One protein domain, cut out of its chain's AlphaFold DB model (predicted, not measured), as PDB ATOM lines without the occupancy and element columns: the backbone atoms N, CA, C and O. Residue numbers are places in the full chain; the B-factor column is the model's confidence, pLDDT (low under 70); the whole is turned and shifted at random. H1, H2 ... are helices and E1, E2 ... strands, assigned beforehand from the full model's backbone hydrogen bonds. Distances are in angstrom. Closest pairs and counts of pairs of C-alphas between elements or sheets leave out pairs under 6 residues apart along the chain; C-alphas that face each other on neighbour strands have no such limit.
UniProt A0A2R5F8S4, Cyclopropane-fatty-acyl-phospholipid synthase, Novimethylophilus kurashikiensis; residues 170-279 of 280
ATOM      1  N   VAL A 170     198.442 265.292 159.066       69.44
ATOM      2  CA  VAL A 170     197.511 266.241 158.435       69.44
ATOM      3  C   VAL A 170     197.668 266.294 156.922       69.44
ATOM      4  O   VAL A 170     196.750 266.713 156.222       69.44
ATOM      5  N   TRP A 171     198.820 265.858 156.416       77.75
ATOM      6  CA  TRP A 171     199.117 265.807 154.994       77.75
ATOM      7  C   TRP A 171     200.133 264.710 154.692       77.75
ATOM      8  O   TRP A 171     200.987 264.390 155.519       77.75
ATOM      9  N   ARG A 172     200.051 264.139 153.490       77.94
ATOM     10  CA  ARG A 172     200.995 263.136 153.000       77.94
ATOM     11  C   ARG A 172     201.223 263.318 151.505       77.94
ATOM     12  O   ARG A 172     200.257 263.513 150.769       77.94
ATOM     13  N   SER A 173     202.467 263.194 151.066       76.25
ATOM     14  CA  SER A 173     202.815 263.217 149.649       76.25
ATOM     15  C   SER A 173     202.362 261.936 148.940       76.25
ATOM     16  O   SER A 173     202.046 260.920 149.573       76.25
ATOM     17  N   SER A 174     202.401 261.952 147.609       77.50
ATOM     18  CA  SER A 174     202.512 260.717 146.825       77.50
ATOM     19  C   SER A 174     203.804 259.979 147.186       77.50
ATOM     20  O   SER A 174     204.721 260.559 147.770       77.50
ATOM     21  N   GLU A 175     203.872 258.688 146.879       79.12
ATOM     22  CA  GLU A 175     205.108 257.936 147.075       79.12
ATOM     23  C   GLU A 175     206.116 258.262 145.979       79.12
ATOM     24  O   GLU A 175     205.733 258.350 144.818       79.12
ATOM     25  N   PHE A 176     207.385 258.401 146.341       78.06
ATOM     26  CA  PHE A 176     208.466 258.784 145.436       78.06
ATOM     27  C   PHE A 176     209.779 258.069 145.792       78.06
ATOM     28  O   PHE A 176     209.864 257.288 146.752       78.06
ATOM     29  N   GLY A 177     210.812 258.347 144.996       74.19
ATOM     30  CA  GLY A 177     212.143 257.766 145.118       74.19
ATOM     31  C   GLY A 177     212.291 256.435 144.382       74.19
ATOM     32  O   GLY A 177     211.322 255.787 143.979       74.19
ATOM     33  N   ARG A 178     213.544 256.014 144.192       67.69
ATOM     34  CA  ARG A 178     213.864 254.794 143.449       67.69
ATOM     35  C   ARG A 178     213.280 253.556 144.132       67.69
ATOM     36  O   ARG A 178     213.546 253.297 145.304       67.69
ATOM     37  N   VAL A 179     212.571 252.739 143.357       71.88
ATOM     38  CA  VAL A 179     212.185 251.382 143.759       71.88
ATOM     39  C   VAL A 179     213.457 250.551 143.926       71.88
ATOM     40  O   VAL A 179     214.050 250.090 142.951       71.88
ATOM     41  N   THR A 180     213.912 250.370 145.165       71.62
ATOM     42  CA  THR A 180     214.951 249.379 145.462       71.62
ATOM     43  C   THR A 180     214.290 248.020 145.585       71.62
ATOM     44  O   THR A 180     213.473 247.812 146.486       71.62
ATOM     45  N   THR A 181     214.653 247.114 144.682       78.56
ATOM     46  CA  THR A 181     214.175 245.735 144.685       78.56
ATOM     47  C   THR A 181     215.235 244.840 145.311       78.56
ATOM     48  O   THR A 181     216.373 244.809 144.847       78.56
ATOM     49  N   THR A 182     214.889 244.112 146.368       83.81
ATOM     50  CA  THR A 182     215.772 243.095 146.959       83.81
ATOM     51  C   THR A 182     215.074 241.747 146.912       83.81
ATOM     52  O   THR A 182     213.895 241.656 147.256       83.81
ATOM     53  N   ASN A 183     215.797 240.706 146.501       88.44
ATOM     54  CA  ASN A 183     215.290 239.341 146.567       88.44
ATOM     55  C   ASN A 183     215.098 238.949 148.034       88.44
ATOM     56  O   ASN A 183     216.000 239.126 148.854       88.44
ATOM     57  N   VAL A 184     213.922 238.432 148.361       88.56
ATOM     58  CA  VAL A 184     213.545 238.037 149.718       88.56
ATOM     59  C   VAL A 184     212.905 236.663 149.688       88.56
ATOM     60  O   VAL A 184     212.167 236.340 148.764       88.56
ATOM     61  N   LEU A 185     213.178 235.852 150.703       89.19
ATOM     62  CA  LEU A 185     212.466 234.595 150.890       89.19
ATOM     63  C   LEU A 185     211.108 234.899 151.532       89.19
ATOM     64  O   LEU A 185     211.050 235.507 152.605       89.19
ATOM     65  N   LEU A 186     210.028 234.524 150.856       87.25
ATOM     66  CA  LEU A 186     208.662 234.678 151.342       87.25
ATOM     67  C   LEU A 186     208.330 233.592 152.379       87.25
ATOM     68  O   LEU A 186     209.078 232.635 152.581       87.25
ATOM     69  N   LYS A 187     207.201 233.751 153.082       85.25
ATOM     70  CA  LYS A 187     206.785 232.823 154.154       85.25
ATOM     71  C   LYS A 187     206.455 231.418 153.648       85.25
ATOM     72  O   LYS A 187     206.531 230.471 154.423       85.25
ATOM     73  N   ASP A 188     206.079 231.304 152.382       88.19
ATOM     74  CA  ASP A 188     205.835 230.049 151.667       88.19
ATOM     75  C   ASP A 188     207.130 229.388 151.153       88.19
ATOM     76  O   ASP A 188     207.087 228.269 150.650       88.19
ATOM     77  N   GLY A 189     208.285 230.041 151.326       87.75
ATOM     78  CA  GLY A 189     209.582 229.558 150.860       87.75
ATOM     79  C   GLY A 189     209.905 229.926 149.410       87.75
ATOM     80  O   GLY A 189     210.975 229.549 148.930       87.75
ATOM     81  N   GLU A 190     209.042 230.672 148.716       90.69
ATOM     82  CA  GLU A 190     209.333 231.168 147.371       90.69
ATOM     83  C   GLU A 190     210.236 232.407 147.401       90.69
ATOM     84  O   GLU A 190     210.289 233.166 148.376       90.69
ATOM     85  N   LEU A 191     210.971 232.631 146.308       90.00
ATOM     86  CA  LEU A 191     211.762 233.845 146.141       90.00
ATOM     87  C   LEU A 191     210.859 234.969 145.622       90.00
ATOM     88  O   LEU A 191     210.396 234.938 144.486       90.00
ATOM     89  N   GLY A 192     210.637 235.975 146.459       86.81
ATOM     90  CA  GLY A 192     209.904 237.186 146.121       86.81
ATOM     91  C   GLY A 192     210.814 238.392 145.912       86.81
ATOM     92  O   GLY A 192     212.018 238.370 146.174       86.81
ATOM     93  N   ALA A 193     210.197 239.490 145.486       87.00
ATOM     94  CA  ALA A 193     210.833 240.790 145.344       87.00
ATOM     95  C   ALA A 193     210.250 241.764 146.375       87.00
ATOM     96  O   ALA A 193     209.045 242.008 146.396       87.00
ATOM     97  N   MET A 194     211.098 242.328 147.233       87.81
ATOM     98  CA  MET A 194     210.716 243.410 148.138       87.81
ATOM     99  C   MET A 194     210.976 244.746 147.462       87.81
ATOM    100  O   MET A 194     212.117 245.024 147.101       87.81
ATOM    101  N   THR A 195     209.957 245.595 147.390       88.88
ATOM    102  CA  THR A 195     210.081 246.981 146.929       88.88
ATOM    103  C   THR A 195     210.040 247.926 148.123       88.88
ATOM    104  O   THR A 195     209.261 247.732 149.058       88.88
ATOM    105  N   ARG A 196     210.868 248.971 148.097       87.88
ATOM    106  CA  ARG A 196     210.779 250.092 149.038       87.88
ATOM    107  C   ARG A 196     210.486 251.379 148.289       87.88
ATOM    108  O   ARG A 196     211.018 251.586 147.201       87.88
ATOM    109  N   LYS A 197     209.636 252.210 148.881       86.75
ATOM    110  CA  LYS A 197     209.289 253.550 148.404       86.75
ATOM    111  C   LYS A 197     209.331 254.528 149.564       86.75
ATOM    112  O   LYS A 197     209.280 254.111 150.724       86.75
ATOM    113  N   LYS A 198     209.414 255.818 149.259       85.81
ATOM    114  CA  LYS A 198     209.414 256.877 150.264       85.81
ATOM    115  C   LYS A 198     208.171 257.743 150.153       85.81
ATOM    116  O   LYS A 198     207.553 257.810 149.097       85.81
ATOM    117  N   ARG A 199     207.789 258.381 151.254       86.75
ATOM    118  CA  ARG A 199     206.710 259.371 151.330       86.75
ATOM    119  C   ARG A 199     207.067 260.408 152.381       86.75
ATOM    120  O   ARG A 199     207.632 260.040 153.405       86.75
ATOM    121  N   ILE A 200     206.680 261.661 152.177       85.12
ATOM    122  CA  ILE A 200     206.734 262.679 153.226       85.12
ATOM    123  C   ILE A 200     205.355 262.822 153.854       85.12
ATOM    124  O   ILE A 200     204.334 262.856 153.168       85.12
ATOM    125  N   GLU A 201     205.321 262.904 155.174       87.44
ATOM    126  CA  GLU A 201     204.158 263.304 155.947       87.44
ATOM    127  C   GLU A 201     204.422 264.631 156.633       87.44
ATOM    128  O   GLU A 201     205.495 264.834 157.195       87.44
ATOM    129  N   VAL A 202     203.409 265.491 156.658       83.44
ATOM    130  CA  VAL A 202     203.373 266.612 157.593       83.44
ATOM    131  C   VAL A 202     202.459 266.212 158.737       83.44
ATOM    132  O   VAL A 202     201.296 265.843 158.526       83.44
ATOM    133  N   ARG A 203     202.987 266.279 159.956       85.25
ATOM    134  CA  ARG A 203     202.219 266.031 161.174       85.25
ATOM    135  C   ARG A 203     202.037 267.333 161.925       85.25
ATOM    136  O   ARG A 203     202.969 268.130 162.017       85.25
ATOM    137  N   ARG A 204     200.831 267.543 162.448       78.62
ATOM    138  CA  ARG A 204     200.549 268.671 163.335       78.62
ATOM    139  C   ARG A 204     200.978 268.284 164.739       78.62
ATOM    140  O   ARG A 204     200.492 267.287 165.255       78.62
ATOM    141  N   LEU A 205     201.859 269.058 165.349       80.81
ATOM    142  CA  LEU A 205     202.138 269.032 166.783       80.81
ATOM    143  C   LEU A 205     201.359 270.173 167.460       80.81
ATOM    144  O   LEU A 205     200.525 270.802 166.809       80.81
ATOM    145  N   GLU A 206     201.526 270.370 168.768       74.25
ATOM    146  CA  GLU A 206     200.664 271.265 169.563       74.25
ATOM    147  C   GLU A 206     200.487 272.653 168.920       74.25
ATOM    148  O   GLU A 206     199.356 273.080 168.674       74.25
ATOM    149  N   ASP A 207     201.590 273.302 168.558       77.88
ATOM    150  CA  ASP A 207     201.628 274.670 168.034       77.88
ATOM    151  C   ASP A 207     202.338 274.815 166.673       77.88
ATOM    152  O   ASP A 207     202.363 275.906 166.107       77.88
ATOM    153  N   HIS A 208     202.867 273.729 166.107       82.06
ATOM    154  CA  HIS A 208     203.639 273.752 164.861       82.06
ATOM    155  C   HIS A 208     203.452 272.475 164.031       82.06
ATOM    156  O   HIS A 208     202.774 271.527 164.430       82.06
ATOM    157  N   TYR A 209     204.066 272.442 162.852       84.88
ATOM    158  CA  TYR A 209     204.075 271.296 161.950       84.88
ATOM    159  C   TYR A 209     205.502 270.777 161.770       84.88
ATOM    160  O   TYR A 209     206.438 271.566 161.686       84.88
ATOM    161  N   GLU A 210     205.668 269.461 161.673       90.19
ATOM    162  CA  GLU A 210     206.957 268.820 161.382       90.19
ATOM    163  C   GLU A 210     206.830 267.886 160.172       90.19
ATOM    164  O   GLU A 210     205.767 267.299 159.928       90.19
ATOM    165  N   LEU A 211     207.932 267.728 159.433       89.88
ATOM    166  CA  LEU A 211     208.034 266.824 158.290       89.88
ATOM    167  C   LEU A 211     208.673 265.506 158.704       89.88
ATOM    168  O   LEU A 211     209.698 265.457 159.389       89.88
ATOM    169  N   PHE A 212     208.096 264.426 158.201       88.94
ATOM    170  CA  PHE A 212     208.584 263.077 158.405       88.94
ATOM    171  C   PHE A 212     208.770 262.387 157.064       88.94
ATOM    172  O   PHE A 212     207.827 262.293 156.286       88.94
ATOM    173  N   LEU A 213     209.959 261.846 156.818       89.50
ATOM    174  CA  LEU A 213     210.211 260.917 155.726       89.50
ATOM    175  C   LEU A 213     209.898 259.504 156.199       89.50
ATOM    176  O   LEU A 213     210.527 258.992 157.123       89.50
ATOM    177  N   LEU A 214     208.947 258.857 155.543       89.00
ATOM    178  CA  LEU A 214     208.609 257.466 155.777       89.00
ATOM    179  C   LEU A 214     209.184 256.613 154.655       89.00
ATOM    180  O   LEU A 214     209.003 256.912 153.476       89.00
ATOM    181  N   GLU A 215     209.835 255.516 155.027       89.75
ATOM    182  CA  GLU A 215     210.163 254.426 154.114       89.75
ATOM    183  C   GLU A 215     209.107 253.337 154.263       89.75
ATOM    184  O   GLU A 215     208.899 252.804 155.356       89.75
ATOM    185  N   ARG A 216     208.460 252.992 153.153       88.31
ATOM    186  CA  ARG A 216     207.398 251.996 153.100       88.31
ATOM    187  C   ARG A 216     207.848 250.776 152.317       88.31
ATOM    188  O   ARG A 216     208.343 250.874 151.193       88.31
ATOM    189  N   ARG A 217     207.651 249.608 152.920       89.06
ATOM    190  CA  ARG A 217     207.968 248.296 152.366       89.06
ATOM    191  C   ARG A 217     206.737 247.660 151.737       89.06
ATOM    192  O   ARG A 217     205.688 247.551 152.371       89.06
ATOM    193  N   TYR A 218     206.946 247.126 150.542       89.38
ATOM    194  CA  TYR A 218     206.011 246.327 149.769       89.38
ATOM    195  C   TYR A 218     206.556 244.907 149.640       89.38
ATOM    196  O   TYR A 218     207.650 244.702 149.109       89.38
ATOM    197  N   LEU A 219     205.800 243.937 150.149       88.88
ATOM    198  CA  LEU A 219     206.086 242.512 150.003       88.88
ATOM    199  C   LEU A 219     204.890 241.820 149.339       88.88
ATOM    200  O   LEU A 219     203.753 242.121 149.714       88.88
ATOM    201  N   PRO A 220     205.118 240.892 148.392       85.56
ATOM    202  CA  PRO A 220     204.056 240.085 147.804       85.56
ATOM    203  C   PRO A 220     203.217 239.397 148.885       85.56
ATOM    204  O   PRO A 220     203.757 238.800 149.814       85.56
ATOM    205  N   GLY A 221     201.893 239.522 148.783       83.12
ATOM    206  CA  GLY A 221     200.957 238.918 149.736       83.12
ATOM    207  C   GLY A 221     200.873 239.597 151.112       83.12
ATOM    208  O   GLY A 221     200.099 239.138 151.950       83.12
ATOM    209  N   GLU A 222     201.604 240.690 151.369       83.81
ATOM    210  CA  GLU A 222     201.497 241.457 152.617       83.81
ATOM    211  C   GLU A 222     200.912 242.857 152.402       83.81
ATOM    212  O   GLU A 222     201.119 243.505 151.376       83.81
ATOM    213  N   TYR A 223     200.222 243.368 153.427       79.12
ATOM    214  CA  TYR A 223     199.841 244.776 153.462       79.12
ATOM    215  C   TYR A 223     201.098 245.658 153.596       79.12
ATOM    216  O   TYR A 223     201.953 245.338 154.431       79.12
ATOM    217  N   PRO A 224     201.220 246.766 152.840       84.69
ATOM    218  CA  PRO A 224     202.382 247.649 152.908       84.69
ATOM    219  C   PRO A 224     202.613 248.203 154.315       84.69
ATOM    220  O   PRO A 224     201.661 248.612 154.986       84.69
ATOM    221  N   ARG A 225     203.872 248.254 154.757       81.25
ATOM    222  CA  ARG A 225     204.233 248.695 156.116       81.25
ATOM    223  C   ARG A 225     205.291 249.775 156.087       81.25
ATOM    224  O   ARG A 225     206.243 249.672 155.322       81.25
ATOM    225  N   ASP A 226     205.153 250.750 156.971       86.00
ATOM    226  CA  ASP A 226     206.196 251.740 157.198       86.00
ATOM    227  C   ASP A 226     207.303 251.075 158.030       86.00
ATOM    228  O   ASP A 226     207.049 250.504 159.093       86.00
ATOM    229  N   THR A 227     208.518 251.045 157.491       85.31
ATOM    230  CA  THR A 227     209.676 250.363 158.086       85.31
ATOM    231  C   THR A 227     210.670 251.325 158.708       85.31
ATOM    232  O   THR A 227     211.470 250.913 159.545       85.31
ATOM    233  N   ARG A 228     210.630 252.594 158.303       86.12
ATOM    234  CA  ARG A 228     211.449 253.657 158.872       86.12
ATOM    235  C   ARG A 228     210.685 254.968 158.826       86.12
ATOM    236  O   ARG A 228     209.953 255.218 157.872       86.12
ATOM    237  N   GLN A 229     210.881 255.784 159.849       88.44
ATOM    238  CA  GLN A 229     210.361 257.136 159.921       88.44
ATOM    239  C   GLN A 229     211.474 258.034 160.454       88.44
ATOM    240  O   GLN A 229     211.904 257.865 161.593       88.44
ATOM    241  N   ASP A 230     211.928 258.973 159.634       87.12
ATOM    242  CA  ASP A 230     212.923 259.974 160.008       87.12
ATOM    243  C   ASP A 230     212.259 261.353 160.038       87.12
ATOM    244  O   ASP A 230     211.414 261.656 159.196       87.12
ATOM    245  N   ARG A 231     212.639 262.206 160.992       86.81
ATOM    246  CA  ARG A 231     212.325 263.639 160.907       86.81
ATOM    247  C   ARG A 231     213.219 264.256 159.839       86.81
ATOM    248  O   ARG A 231     214.416 263.970 159.837       86.81
ATOM    249  N   LEU A 232     212.654 265.063 158.946       80.50
ATOM    250  CA  LEU A 232     213.417 265.711 157.880       80.50
ATOM    251  C   LEU A 232     213.951 267.072 158.343       80.50
ATOM    252  O   LEU A 232     213.153 267.979 158.585       80.50
ATOM    253  N   PRO A 233     215.280 267.246 158.468       71.25
ATOM    254  CA  PRO A 233     215.868 268.566 158.587       71.25
ATOM    255  C   PRO A 233     215.917 269.207 157.199       71.25
ATOM    256  O   PRO A 233     216.698 268.791 156.347       71.25
ATOM    257  N   VAL A 234     215.093 270.224 156.973       65.50
ATOM    258  CA  VAL A 234     215.059 270.925 155.685       65.50
ATOM    259  C   VAL A 234     216.172 271.975 155.654       65.50
ATOM    260  O   VAL A 234     216.297 272.788 156.573       65.50
ATOM    261  N   TYR A 235     217.011 271.959 154.615       57.62
ATOM    262  CA  TYR A 235     218.154 272.868 154.475       57.62
ATOM    263  C   TYR A 235     217.728 274.341 154.569       57.62
ATOM    264  O   TYR A 235     217.021 274.855 153.709       57.62
ATOM    265  N   GLY A 236     218.181 275.038 155.615       57.59
ATOM    266  CA  GLY A 236     217.921 276.471 155.809       57.59
ATOM    267  C   GLY A 236     216.510 276.828 156.292       57.59
ATOM    268  O   GLY A 236     216.258 277.999 156.569       57.59
ATOM    269  N   HIS A 237     215.621 275.846 156.452       58.44
ATOM    270  CA  HIS A 237     214.288 276.040 157.013       58.44
ATOM    271  C   HIS A 237     214.219 275.488 158.444       58.44
ATOM    272  O   HIS A 237     214.905 274.515 158.773       58.44
ATOM    273  N   PRO A 238     213.419 276.100 159.333       64.38
ATOM    274  CA  PRO A 238     213.209 275.546 160.660       64.38
ATOM    275  C   PRO A 238     212.603 274.140 160.546       64.38
ATOM    276  O   PRO A 238     211.754 273.884 159.698       64.38
ATOM    277  N   TRP A 239     213.021 273.220 161.421       75.38
ATOM    278  CA  TRP A 239     212.458 271.857 161.496       75.38
ATOM    279  C   TRP A 239     210.971 271.841 161.868       75.38
ATOM    280  O   TRP A 239     210.310 270.808 161.776       75.38
ATOM    281  N   GLN A 240     210.474 272.997 162.295       86.62
ATOM    282  CA  GLN A 240     209.125 273.262 162.736       86.62
ATOM    283  C   GLN A 240     208.566 274.404 161.898       86.62
ATOM    284  O   GLN A 240     209.192 275.453 161.755       86.62
ATOM    285  N   PHE A 241     207.374 274.203 161.366       84.38
ATOM    286  CA  PHE A 241     206.694 275.163 160.515       84.38
ATOM    287  C   PHE A 241     205.510 275.744 161.274       84.38
ATOM    288  O   PHE A 241     204.760 275.013 161.922       84.38
ATOM    289  N   SER A 242     205.319 277.056 161.182       77.75
ATOM    290  CA  SER A 242     204.170 277.749 161.773       77.75
ATOM    291  C   SER A 242     202.865 277.468 161.030       77.75
ATOM    292  O   SER A 242     201.777 277.618 161.590       77.75
ATOM    293  N   SER A 243     202.956 277.053 159.766       74.44
ATOM    294  CA  SER A 243     201.804 276.775 158.917       74.44
ATOM    295  C   SER A 243     201.968 275.486 158.113       74.44
ATOM    296  O   SER A 243     203.076 275.037 157.812       74.44
ATOM    297  N   LEU A 244     200.831 274.898 157.728       73.31
ATOM    298  CA  LEU A 244     200.811 273.713 156.874       73.31
ATOM    299  C   LEU A 244     201.341 274.015 155.463       73.31
ATOM    300  O   LEU A 244     201.947 273.145 154.845       73.31
ATOM    301  N   ASP A 245     201.114 275.222 154.945       70.62
ATOM    302  CA  ASP A 245     201.580 275.626 153.614       70.62
ATOM    303  C   ASP A 245     203.111 275.702 153.532       70.62
ATOM    304  O   ASP A 245     203.712 275.131 152.623       70.62
ATOM    305  N   GLU A 246     203.759 276.316 154.526       74.31
ATOM    306  CA  GLU A 246     205.224 276.345 154.611       74.31
ATOM    307  C   GLU A 246     205.802 274.928 154.705       74.31
ATOM    308  O   GLU A 246     206.736 274.593 153.975       74.31
ATOM    309  N   ALA A 247     205.198 274.071 155.536       80.69
ATOM    310  CA  ALA A 247     205.595 272.671 155.660       80.69
ATOM    311  C   ALA A 247     205.454 271.903 154.333       80.69
ATOM    312  O   ALA A 247     206.301 271.082 153.989       80.69
ATOM    313  N   ARG A 248     204.395 272.172 153.558       79.00
ATOM    314  CA  ARG A 248     204.164 271.544 152.246       79.00
ATOM    315  C   ARG A 248     205.150 272.028 151.192       79.00
ATOM    316  O   ARG A 248     205.641 271.209 150.422       79.00
ATOM    317  N   LYS A 249     205.460 273.324 151.165       76.81
ATOM    318  CA  LYS A 249     206.480 273.891 150.268       76.81
ATOM    319  C   LYS A 249     207.849 273.280 150.542       76.81
ATOM    320  O   LYS A 249     208.512 272.839 149.610       76.81
ATOM    321  N   ALA A 250     208.217 273.169 151.817       81.88
ATOM    322  CA  ALA A 250     209.441 272.498 152.228       81.88
ATOM    323  C   ALA A 250     209.449 271.009 151.837       81.88
ATOM    324  O   ALA A 250     210.424 270.528 151.271       81.88
ATOM    325  N   ALA A 251     208.334 270.298 152.042       81.38
ATOM    326  CA  ALA A 251     208.207 268.901 151.631       81.38
ATOM    327  C   ALA A 251     208.339 268.737 150.111       81.38
ATOM    328  O   ALA A 251     208.917 267.762 149.645       81.38
ATOM    329  N   HIS A 252     207.800 269.675 149.330       77.81
ATOM    330  CA  HIS A 252     207.923 269.659 147.878       77.81
ATOM    331  C   HIS A 252     209.372 269.856 147.426       77.81
ATOM    332  O   HIS A 252     209.838 269.088 146.592       77.81
ATOM    333  N   MET A 253     210.091 270.816 148.017       78.44
ATOM    334  CA  MET A 253     211.518 271.011 147.743       78.44
ATOM    335  C   MET A 253     212.325 269.739 148.034       78.44
ATOM    336  O   MET A 253     213.052 269.273 147.163       78.44
ATOM    337  N   ASP A 254     212.103 269.111 149.195       79.81
ATOM    338  CA  ASP A 254     212.771 267.854 149.561       79.81
ATOM    339  C   ASP A 254     212.454 266.698 148.592       79.81
ATOM    340  O   ASP A 254     213.282 265.807 148.391       79.81
ATOM    341  N   ILE A 255     211.252 266.675 148.002       79.56
ATOM    342  CA  ILE A 255     210.872 265.681 146.984       79.56
ATOM    343  C   ILE A 255     211.609 265.947 145.671       79.56
ATOM    344  O   ILE A 255     212.123 265.001 145.074       79.56
ATOM    345  N   CYS A 256     211.654 267.203 145.225       73.56
ATOM    346  CA  CYS A 256     212.320 267.592 143.983       73.56
ATOM    347  C   CYS A 256     213.832 267.343 144.047       73.56
ATOM    348  O   CYS A 256     214.403 266.847 143.077       73.56
ATOM    349  N   ASP A 257     214.452 267.584 145.205       72.81
ATOM    350  CA  ASP A 257     215.878 267.337 145.449       72.81
ATOM    351  C   ASP A 257     216.232 265.835 145.543       72.81
ATOM    352  O   ASP A 257     217.408 265.460 145.592       72.81
ATOM    353  N   TYR A 258     215.237 264.943 145.579       71.81
ATOM    354  CA  TYR A 258     215.454 263.508 145.729       71.81
ATOM    355  C   TYR A 258     215.837 262.840 144.394       71.81
ATOM    356  O   TYR A 258     215.070 262.856 143.432       71.81
ATOM    357  N   GLU A 259     216.992 262.160 144.344       54.09
ATOM    358  CA  GLU A 259     217.464 261.448 143.143       54.09
ATOM    359  C   GLU A 259     216.392 260.494 142.561       54.09
ATOM    360  O   GLU A 259     215.984 259.512 143.197       54.09
ATOM    361  N   GLY A 260     215.965 260.762 141.317       51.47
ATOM    362  CA  GLY A 260     214.973 259.969 140.576       51.47
ATOM    363  C   GLY A 260     213.571 260.586 140.444       51.47
ATOM    364  O   GLY A 260     212.679 259.896 139.952       51.47
ATOM    365  N   SER A 261     213.371 261.845 140.851       50.59
ATOM    366  CA  SER A 261     212.141 262.638 140.646       50.59
ATOM    367  C   SER A 261     211.832 262.953 139.167       50.59
ATOM    368  O   SER A 261     210.666 263.076 138.788       50.59
ATOM    369  N   GLU A 262     212.850 262.964 138.301       47.44
ATOM    370  CA  GLU A 262     212.777 263.507 136.933       47.44
ATOM    371  C   GLU A 262     211.830 262.780 135.947       47.44
ATOM    372  O   GLU A 262     211.467 263.357 134.922       47.44
ATOM    373  N   MET A 263     211.404 261.530 136.193       44.06
ATOM    374  CA  MET A 263     210.577 260.779 135.219       44.06
ATOM    375  C   MET A 263     209.061 260.799 135.478       44.06
ATOM    376  O   MET A 263     208.295 260.585 134.539       44.06
ATOM    377  N   GLU A 264     208.605 261.077 136.702       45.78
ATOM    378  CA  GLU A 264     207.166 261.233 137.001       45.78
ATOM    379  C   GLU A 264     206.722 262.712 136.962       45.78
ATOM    380  O   GLU A 264     205.549 262.996 136.703       45.78
ATOM    381  N   GLU A 265     207.662 263.655 137.101       45.78
ATOM    382  CA  GLU A 265     207.418 265.104 137.044       45.78
ATOM    383  C   GLU A 265     206.907 265.596 135.681       45.78
ATOM    384  O   GLU A 265     206.001 266.427 135.637       45.78
ATOM    385  N   LEU A 266     207.400 265.071 134.555       41.97
ATOM    386  CA  LEU A 266     207.017 265.595 133.232       41.97
ATOM    387  C   LEU A 266     205.555 265.304 132.857       41.97
ATOM    388  O   LEU A 266     204.904 266.142 132.232       41.97
ATOM    389  N   ASN A 267     205.012 264.155 133.269       44.75
ATOM    390  CA  ASN A 267     203.602 263.836 133.029       44.75
ATOM    391  C   ASN A 267     202.682 264.607 133.983       44.75
ATOM    392  O   ASN A 267     201.624 265.072 133.564       44.75
ATOM    393  N   TYR A 268     203.103 264.805 135.236       46.59
ATOM    394  CA  TYR A 268     202.340 265.578 136.213       46.59
ATOM    395  C   TYR A 268     202.297 267.073 135.862       46.59
ATOM    396  O   TYR A 268     201.222 267.666 135.876       46.59
ATOM    397  N   ILE A 269     203.425 267.673 135.458       45.50
ATOM    398  CA  ILE A 269     203.502 269.084 135.035       45.50
ATOM    399  C   ILE A 269     202.688 269.319 133.753       45.50
ATOM    400  O   ILE A 269     201.996 270.330 133.639       45.50
ATOM    401  N   ALA A 270     202.710 268.383 132.799       40.03
ATOM    402  CA  ALA A 270     201.930 268.501 131.569       40.03
ATOM    403  C   ALA A 270     200.410 268.418 131.806       40.03
ATOM    404  O   ALA A 270     199.650 269.096 131.113       40.03
ATOM    405  N   GLU A 271     199.950 267.612 132.768       47.94
ATOM    406  CA  GLU A 271     198.536 267.590 133.167       47.94
ATOM    407  C   GLU A 271     198.156 268.793 134.039       47.94
ATOM    408  O   GLU A 271     197.080 269.361 133.856       47.94
ATOM    409  N   PHE A 272     199.057 269.235 134.917       40.06
ATOM    410  CA  PHE A 272     198.886 270.411 135.766       40.06
ATOM    411  C   PHE A 272     198.722 271.697 134.942       40.06
ATOM    412  O   PHE A 272     197.729 272.403 135.107       40.06
ATOM    413  N   LEU A 273     199.610 271.948 133.972       38.53
ATOM    414  CA  LEU A 273     199.526 273.118 133.087       38.53
ATOM    415  C   LEU A 273     198.294 273.077 132.166       38.53
ATOM    416  O   LEU A 273     197.739 274.118 131.821       38.53
ATOM    417  N   LYS A 274     197.831 271.881 131.773       42.84
ATOM    418  CA  LYS A 274     196.590 271.721 130.994       42.84
ATOM    419  C   LYS A 274     195.341 272.025 131.817       42.84
ATOM    420  O   LYS A 274     194.408 272.614 131.284       42.84
ATOM    421  N   ALA A 275     195.313 271.613 133.082       40.03
ATOM    422  CA  ALA A 275     194.201 271.898 133.983       40.03
ATOM    423  C   ALA A 275     194.135 273.390 134.344       40.03
ATOM    424  O   ALA A 275     193.049 273.958 134.395       40.03
ATOM    425  N   GLU A 276     195.288 274.036 134.523       33.16
ATOM    426  CA  GLU A 276     195.390 275.469 134.811       33.16
ATOM    427  C   GLU A 276     194.957 276.329 133.611       33.16
ATOM    428  O   GLU A 276     194.186 277.272 133.769       33.16
ATOM    429  N   ALA A 277     195.343 275.943 132.389       34.16
ATOM    430  CA  ALA A 277     194.899 276.605 131.161       34.16
ATOM    431  C   ALA A 277     193.405 276.396 130.837       34.16
ATOM    432  O   ALA A 277     192.854 277.149 130.044       34.16
ATOM    433  N   ALA A 278     192.760 275.376 131.413       37.91
ATOM    434  CA  ALA A 278     191.327 275.118 131.253       37.91
ATOM    435  C   ALA A 278     190.458 275.827 132.311       37.91
ATOM    436  O   ALA A 278     189.235 275.835 132.189       37.91
ATOM    437  N   ALA A 279     191.084 276.380 133.354       36.59
ATOM    438  CA  ALA A 279     190.434 277.113 134.440       36.59
ATOM    439  C   ALA A 279     190.532 278.648 134.286       36.59
ATOM    440  O   ALA A 279     190.020 279.373 135.138       36.59
TER     441      ALA A 279
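What this domain is: This is residues 170 to 279 of the 280 residues of the protein "Cyclopropane-fatty-acyl-phospholipid synthase" of Novimethylophilus kurashikiensis (UniProt A0A2R5F8S4). A long, strongly twisted antiparallel sheet is built along its longest strand, E3, with helix H1 packed along one end of it; the hairpin of E2 and E3 reaches away from H1 and makes much of the length. Residues 266 to 279, most of them in H2, stick out as a free arm. The printed part has 110 residues with five named strands and then two named helices, in the order E1 E2 E3 E4 E5 H1 H2, a mixed class of helices and strands. The sheet is branched at E3. The whole is loose, with a radius of gyration of the C-alphas of 16.9 A and spans of 49 by 39 by 22 A.

How they stand to each other: E1, residues 170 to 172, is antiparallel to E3, residues 191 to 204, with N 202 and O 171 2.9 A apart. E2, residues 176 to 185, forms a hairpin with E3, and N 184 and O 192 are 2.9 A apart. E1 and E2 lie on one side of E3, beside residues 200 to 203 and 191 to 198. On the other side is E4, residues 209 to 218, in a hairpin with E3 at 168 degrees between directions; N 201 and O 212 are 2.8 A apart. E5, residues 225 to 231, forms a hairpin with E4, with N 215 and O 228 2.9 A apart. E2 E3 E4 E5 are a meander, each strand the antiparallel neighbour of the one before. Residues 240 to 241 pair antiparallel with residues 209 to 210 of E4. H1, residues 244 to 256, is on the sheet at a height of 9.0 A, over E3 and only just over E4, on which 3 of its C-alphas fall. It runs along the strands, at 18 degrees to E3 on the local plane; their closest C-alphas, of Ile 200 and Ala 251, are 6.6 A apart. H2, residues 265 to 277, is not on the sheet and is apart from H1. In H1 and H2 every O i to N i+4 pair is within hydrogen-bond range.

Where its parts are: E1 begins at C-alpha 170, (197.511, 266.241, 158.435). E2 is 25.1 A long, E3 40.4 A, E4 27.8 A and E5 17.7 A. H1 is 18.3 A long, from C-alpha 244 at (200.811, 273.713, 156.874). H2 is 18.0 A long and ends at C-alpha 277, (194.899, 276.605, 131.161).

The domain as a whole: The C-alphas farthest apart, of Gly 189 and Ala 279, are 53.8 A apart. The printed part has no cut. The link from E5 to H1, 12 residues, is long. Mean pLDDT of the printed part is 73.8; residues 170, 178, 234 to 238 and 259 to 279 are under 70, and H2 has a mean of 42.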